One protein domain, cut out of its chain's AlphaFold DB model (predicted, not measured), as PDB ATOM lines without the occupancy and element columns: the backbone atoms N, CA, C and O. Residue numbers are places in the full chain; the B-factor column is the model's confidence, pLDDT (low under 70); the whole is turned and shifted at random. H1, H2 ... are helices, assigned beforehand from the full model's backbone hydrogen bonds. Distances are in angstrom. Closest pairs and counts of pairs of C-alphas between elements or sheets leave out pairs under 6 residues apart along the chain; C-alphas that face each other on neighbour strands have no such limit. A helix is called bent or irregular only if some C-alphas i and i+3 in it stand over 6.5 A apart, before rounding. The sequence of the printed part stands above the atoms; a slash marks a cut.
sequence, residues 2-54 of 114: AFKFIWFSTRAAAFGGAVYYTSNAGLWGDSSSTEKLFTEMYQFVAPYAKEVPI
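This is residues 2 to 54 of the 114 residues of the protein "MICOS complex subunit MIC13" of Clastoptera arizonana (Arizona spittle bug) (UniProt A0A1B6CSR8). Two helices make an open L, H1 as the longer arm and H2 as the shorter, with a short loop at the corner and no packed core. Residues 2 to 18 of H1 and residues 39 to 54 stick out. The 53 printed residues hold H1, then H2, with no named strand, and the class is all helix. The whole is extended, with a radius of gyration of the C-alphas of 16.9 A, and flat, spanning 51 by 29 by 13 A.

H1, residues 2 to 24, and H2, residues 31 to 49, are apart, with no C-alpha of the one within 8 A of the other. A short link of 6 residues joins them. H2 has a kink of 35 degrees near residue 43 and is only just irregular: C-alphas 44 and 47 are 6.9 A apart. Every O i to N i+4 pair is within hydrogen-bond range in H1, and 13 of 15 in H2.

H1 runs 32.4 A from C-alpha 2 at (95.195, 10.000, 141.930) to C-alpha 24. H2 runs 24.3 A from C-alpha 31 to C-alpha 49 at (57.042, 22.857, 117.232).

The C-alphas farthest apart, of Ala 2 and Lys 50, are 51.0 A apart. The printed part has no cut. Residues 49 to 54 have pLDDT under 70.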
ATOM      1  N   ALA A   2      95.138   9.803 143.390       73.75
ATOM      2  CA  ALA A   2      95.195  10.000 141.930       73.75
ATOM      3  C   ALA A   2      93.865   9.774 141.169       73.75
ATOM      4  O   ALA A   2      93.501  10.598 140.338       73.75
ATOM      5  N   PHE A   3      93.093   8.727 141.490       80.56
ATOM      6  CA  PHE A   3      91.816   8.446 140.806       80.56
ATOM      7  C   PHE A   3      90.798   9.596 140.914       80.56
ATOM      8  O   PHE A   3      90.154   9.960 139.934       80.56
ATOM      9  N   LYS A   4      90.702  10.231 142.091       85.62
ATOM     10  CA  LYS A   4      89.814  11.383 142.309       85.62
ATOM     11  C   LYS A   4      90.248  12.609 141.496       85.62
ATOM     12  O   LYS A   4      89.392  13.335 141.004       85.62
ATOM     13  N   PHE A   5      91.556  12.810 141.332       88.06
ATOM     14  CA  PHE A   5      92.107  13.896 140.517       88.06
ATOM     15  C   PHE A   5      91.847  13.693 139.022       88.06
ATOM     16  O   PHE A   5      91.426  14.637 138.364       88.06
ATOM     17  N   ILE A   6      92.036  12.475 138.506       91.44
ATOM     18  CA  ILE A   6      91.751  12.133 137.101       91.44
ATOM     19  C   ILE A   6      90.258  12.311 136.805       91.44
ATOM     20  O   ILE A   6      89.881  12.945 135.827       91.44
ATOM     21  N   TRP A   7      89.391  11.820 137.688       89.50
ATOM     22  CA  TRP A   7      87.947  12.003 137.554       89.50
ATOM     23  C   TRP A   7      87.529  13.478 137.527       89.50
ATOM     24  O   TRP A   7      86.718  13.893 136.695       89.50
ATOM     25  N   PHE A   8      88.089  14.278 138.437       92.75
ATOM     26  CA  PHE A   8      87.818  15.708 138.497       92.75
ATOM     27  C   PHE A   8      88.318  16.430 137.242       92.75
ATOM     28  O   PHE A   8      87.568  17.214 136.663       92.75
ATOM     29  N   SER A   9      89.537  16.141 136.781       92.62
ATOM     30  CA  SER A   9      90.112  16.800 135.608       92.62
ATOM     31  C   SER A   9      89.350  16.464 134.328       92.62
ATOM     32  O   SER A   9      89.084  17.367 133.539       92.62
ATOM     33  N   THR A  10      88.910  15.215 134.143       93.88
ATOM     34  CA  THR A  10      88.078  14.833 132.992       93.88
ATOM     35  C   THR A  10      86.756  15.601 132.974       93.88
ATOM     36  O   THR A  10      86.366  16.135 131.937       93.88
ATOM     37  N   ARG A  11      86.075  15.718 134.121       93.56
ATOM     38  CA  ARG A  11      84.819  16.479 134.220       93.56
ATOM     39  C   ARG A  11      85.030  17.975 134.018       93.56
ATOM     40  O   ARG A  11      84.246  18.602 133.312       93.56
ATOM     41  N   ALA A  12      86.091  18.534 134.596       94.00
ATOM     42  CA  ALA A  12      86.443  19.938 134.427       94.00
ATOM     43  C   ALA A  12      86.779  20.262 132.964       94.00
ATOM     44  O   ALA A  12      86.335  21.286 132.455       94.00
ATOM     45  N   ALA A  13      87.490  19.372 132.267       95.06
ATOM     46  CA  ALA A  13      87.794  19.523 130.849       95.06
ATOM     47  C   ALA A  13      86.530  19.452 129.980       95.06
ATOM     48  O   ALA A  13      86.339  20.305 129.118       95.06
ATOM     49  N   ALA A  14      85.637  18.488 130.232       95.31
ATOM     50  CA  ALA A  14      84.368  18.383 129.511       95.31
ATOM     51  C   ALA A  14      83.492  19.630 129.718       95.31
ATOM     52  O   ALA A  14      82.966  20.192 128.758       95.31
ATOM     53  N   PHE A  15      83.385  20.101 130.963       94.25
ATOM     54  CA  PHE A  15      82.632  21.307 131.291       94.25
ATOM     55  C   PHE A  15      83.258  22.559 130.670       94.25
ATOM     56  O   PHE A  15      82.562  23.342 130.031       94.25
ATOM     57  N   GLY A  16      84.577  22.721 130.787       93.19
ATOM     58  CA  GLY A  16      85.308  23.822 130.166       93.19
ATOM     59  C   GLY A  16      85.155  23.835 128.645       93.19
ATOM     60  O   GLY A  16      84.928  24.895 128.069       93.19
ATOM     61  N   GLY A  17      85.183  22.664 128.003       92.44
ATOM     62  CA  GLY A  17      84.920  22.519 126.572       92.44
ATOM     63  C   GLY A  17      83.500  22.936 126.185       92.44
ATOM     64  O   GLY A  17      83.323  23.681 125.224       92.44
ATOM     65  N   ALA A  18      82.494  22.529 126.963       92.38
ATOM     66  CA  ALA A  18      81.106  22.937 126.740       92.38
ATOM     67  C   ALA A  18      80.915  24.455 126.908       92.38
ATOM     68  O   ALA A  18      80.274  25.103 126.079       92.38
ATOM     69  N   VAL A  19      81.511  25.048 127.946       91.12
ATOM     70  CA  VAL A  19      81.472  26.502 128.168       91.12
ATOM     71  C   VAL A  19      82.182  27.245 127.036       91.12
ATOM     72  O   VAL A  19      81.635  28.203 126.501       91.12
ATOM     73  N   TYR A  20      83.357  26.779 126.609       91.12
ATOM     74  CA  TYR A  20      84.096  27.391 125.505       91.12
ATOM     75  C   TYR A  20      83.306  27.342 124.193       91.12
ATOM     76  O   TYR A  20      83.171  28.357 123.510       91.12
ATOM     77  N   TYR A  21      82.720  26.187 123.872       90.69
ATOM     78  CA  TYR A  21      81.896  26.025 122.678       90.69
ATOM     79  C   TYR A  21      80.661  26.929 122.710       90.69
ATOM     80  O   TYR A  21      80.401  27.641 121.745       90.69
ATOM     81  N   THR A  22      79.925  26.953 123.825       87.44
ATOM     82  CA  THR A  22      78.725  27.797 123.960       87.44
ATOM     83  C   THR A  22      79.061  29.287 123.944       87.44
ATOM     84  O   THR A  22      78.321  30.076 123.360       87.44
ATOM     85  N   SER A  23      80.206  29.682 124.503       87.31
ATOM     86  CA  SER A  23      80.705  31.055 124.408       87.31
ATOM     87  C   SER A  23      81.040  31.429 122.967       87.31
ATOM     88  O   SER A  23      80.634  32.496 122.517       87.31
ATOM     89  N   ASN A  24      81.728  30.553 122.229       86.44
ATOM     90  CA  ASN A  24      82.081  30.797 120.830       86.44
ATOM     91  C   ASN A  24      80.862  30.771 119.894       86.44
ATOM     92  O   ASN A  24      80.818  31.511 118.919       86.44
ATOM     93  N   ALA A  25      79.852  29.959 120.212       82.94
ATOM     94  CA  ALA A  25      78.566  29.972 119.523       82.94
ATOM     95  C   ALA A  25      77.825  31.313 119.711       82.94
ATOM     96  O   ALA A  25      76.921  31.635 118.950       82.94
ATOM     97  N   GLY A  26      78.231  32.128 120.687       83.81
ATOM     98  CA  GLY A  26      77.635  33.431 120.948       83.81
ATOM     99  C   GLY A  26      76.507  33.390 121.969       83.81
ATOM    100  O   GLY A  26      75.858  34.407 122.146       83.81
ATOM    101  N   LEU A  27      76.305  32.273 122.684       86.06
ATOM    102  CA  LEU A  27      75.295  32.168 123.749       86.06
ATOM    103  C   LEU A  27      75.550  33.158 124.899       86.06
ATOM    104  O   LEU A  27      74.615  33.641 125.526       86.06
ATOM    105  N   TRP A  28      76.828  33.430 125.174       85.94
ATOM    106  CA  TRP A  28      77.293  34.349 126.219       85.94
ATOM    107  C   TRP A  28      77.922  35.627 125.639       85.94
ATOM    108  O   TRP A  28      78.644  36.329 126.344       85.94
ATOM    109  N   GLY A  29      77.737  35.873 124.337       79.12
ATOM    110  CA  GLY A  29      78.334  36.999 123.624       79.12
ATOM    111  C   GLY A  29      77.451  38.246 123.644       79.12
ATOM    112  O   GLY A  29      76.610  38.429 124.521       79.12
ATOM    113  N   ASP A  30      77.633  39.105 122.645       84.19
ATOM    114  CA  ASP A  30      76.790  40.284 122.464       84.19
ATOM    115  C   ASP A  30      75.343  39.911 122.100       84.19
ATOM    116  O   ASP A  30      75.055  38.839 121.556       84.19
ATOM    117  N   SER A  31      74.408  40.836 122.336       80.69
ATOM    118  CA  SER A  31      72.989  40.618 122.024       80.69
ATOM    119  C   SER A  31      72.758  40.222 120.560       80.69
ATOM    120  O   SER A  31      71.914  39.377 120.289       80.69
ATOM    121  N   SER A  32      73.548  40.770 119.630       82.75
ATOM    122  CA  SER A  32      73.443  40.477 118.192       82.75
ATOM    123  C   SER A  32      73.864  39.043 117.837       82.75
ATOM    124  O   SER A  32      73.198  38.375 117.045       82.75
ATOM    125  N   SER A  33      74.937  38.521 118.445       83.25
ATOM    126  CA  SER A  33      75.371  37.138 118.198       83.25
ATOM    127  C   SER A  33      74.418  36.131 118.839       83.25
ATOM    128  O   SER A  33      74.088  35.119 118.217       83.25
ATOM    129  N   THR A  34      73.914  36.446 120.034       85.56
ATOM    130  CA  THR A  34      72.911  35.631 120.728       85.56
ATOM    131  C   THR A  34      71.599  35.578 119.941       85.56
ATOM    132  O   THR A  34      71.038  34.500 119.749       85.56
ATOM    133  N   GLU A  35      71.118  36.720 119.437       84.50
ATOM    134  CA  GLU A  35      69.892  36.815 118.634       84.50
ATOM    135  C   GLU A  35      69.997  36.006 117.338       84.50
ATOM    136  O   GLU A  35      69.065  35.279 116.976       84.50
ATOM    137  N   LYS A  36      71.152  36.067 116.666       87.12
ATOM    138  CA  LYS A  36      71.413  35.273 115.463       87.12
ATOM    139  C   LYS A  36      71.364  33.771 115.757       87.12
ATOM    140  O   LYS A  36      70.644  33.052 115.066       87.12
ATOM    141  N   LEU A  37      72.050  33.310 116.807       86.56
ATOM    142  CA  LEU A  37      72.018  31.903 117.222       86.56
ATOM    143  C   LEU A  37      70.592  31.455 117.564       86.56
ATOM    144  O   LEU A  37      70.159  30.379 117.153       86.56
ATOM    145  N   PHE A  38      69.839  32.284 118.289       83.75
ATOM    146  CA  PHE A  38      68.464  31.969 118.667       83.75
ATOM    147  C   PHE A  38      67.541  31.888 117.446       83.75
ATOM    148  O   PHE A  38      66.680  31.013 117.383       83.75
ATOM    149  N   THR A  39      67.747  32.754 116.454       85.50
ATOM    150  CA  THR A  39      67.001  32.743 115.189       85.50
ATOM    151  C   THR A  39      67.280  31.474 114.384       85.50
ATOM    152  O   THR A  39      66.343  30.833 113.912       85.50
ATOM    153  N   GLU A  40      68.547  31.071 114.266       87.81
ATOM    154  CA  GLU A  40      68.947  29.830 113.588       87.81
ATOM    155  C   GLU A  40      68.353  28.595 114.287       87.81
ATOM    156  O   GLU A  40      67.774  27.716 113.645       87.81
ATOM    157  N   MET A  41      68.405  28.563 115.621       84.88
ATOM    158  CA  MET A  41      67.795  27.502 116.422       84.88
ATOM    159  C   MET A  41      66.268  27.484 116.274       84.88
ATOM    160  O   MET A  41      65.672  26.419 116.123       84.88
ATOM    161  N   TYR A  42      65.621  28.651 116.273       82.38
ATOM    162  CA  TYR A  42      64.179  28.757 116.075       82.38
ATOM    163  C   TYR A  42      63.768  28.242 114.697       82.38
ATOM    164  O   TYR A  42      62.804  27.494 114.602       82.38
ATOM    165  N   GLN A  43      64.509  28.563 113.634       85.44
ATOM    166  CA  GLN A  43      64.242  28.029 112.294       85.44
ATOM    167  C   GLN A  43      64.364  26.501 112.238       85.44
ATOM    168  O   GLN A  43      63.569  25.854 111.556       85.44
ATOM    169  N   PHE A  44      65.308  25.923 112.985       84.44
ATOM    170  CA  PHE A  44      65.464  24.475 113.099       84.44
ATOM    171  C   PHE A  44      64.314  23.810 113.877       84.44
ATOM    172  O   PHE A  44      63.843  22.745 113.486       84.44
ATOM    173  N   VAL A  45      63.837  24.436 114.958       81.44
ATOM    174  CA  VAL A  45      62.810  23.870 115.855       81.44
ATOM    175  C   VAL A  45      61.378  24.172 115.390       81.44
ATOM    176  O   VAL A  45      60.479  23.365 115.613       81.44
ATOM    177  N   ALA A  46      61.149  25.291 114.700       78.25
ATOM    178  CA  ALA A  46      59.845  25.730 114.196       78.25
ATOM    179  C   ALA A  46      59.048  24.675 113.404       78.25
ATOM    180  O   ALA A  46      57.834  24.604 113.614       78.25
ATOM    181  N   PRO A  47      59.643  23.856 112.508       79.19
ATOM    182  CA  PRO A  47      58.890  22.801 111.830       79.19
ATOM    183  C   PRO A  47      58.382  21.721 112.798       79.19
ATOM    184  O   PRO A  47      57.267  21.244 112.622       79.19
ATOM    185  N   TYR A  48      59.137  21.403 113.852       72.19
ATOM    186  CA  TYR A  48      58.777  20.384 114.848       72.19
ATOM    187  C   TYR A  48      57.840  20.917 115.941       72.19
ATOM    188  O   TYR A  48      57.022  20.180 116.484       72.19
ATOM    189  N   ALA A  49      57.907  22.215 116.243       66.69
ATOM    190  CA  ALA A  49      57.042  22.857 117.232       66.69
ATOM    191  C   ALA A  49      55.564  22.927 116.802       66.69
ATOM    192  O   ALA A  49      54.696  23.095 117.652       66.69
ATOM    193  N   LYS A  50      55.262  22.788 115.502       63.25
ATOM    194  CA  LYS A  50      53.883  22.772 114.979       63.25
ATOM    195  C   LYS A  50      53.120  21.484 115.293       63.25
ATOM    196  O   LYS A  50      51.894  21.503 115.275       63.25
ATOM    197  N   GLU A  51      53.825  20.387 115.550       64.50
ATOM    198  CA  GLU A  51      53.218  19.073 115.801       64.50
ATOM    199  C   GLU A  51      52.944  18.820 117.288       64.50
ATOM    200  O   GLU A  51      52.210  17.898 117.643       64.50
ATOM    201  N   VAL A  52      53.494  19.657 118.168       63.12
ATOM    202  CA  VAL A  52      53.252  19.580 119.605       63.12
ATOM    203  C   VAL A  52      52.120  20.553 119.944       63.12
ATOM    204  O   VAL A  52      52.263  21.747 119.679       63.12
ATOM    205  N   PRO A  53      50.998  20.105 120.538       60.41
ATOM    206  CA  PRO A  53      50.027  21.010 121.137       60.41
ATOM    207  C   PRO A  53      50.680  21.666 122.357       60.41
ATOM    208  O   PRO A  53      50.588  21.186 123.484       60.41
ATOM    209  N   ILE A  54      51.421  22.743 122.112       59.25
ATOM    210  CA  ILE A  54      51.988  23.581 123.156       59.25
ATOM    211  C   ILE A  54      50.815  24.402 123.686       59.25
ATOM    212  O   ILE A  54      50.457  25.432 123.114       59.25
TER     213      ILE A  54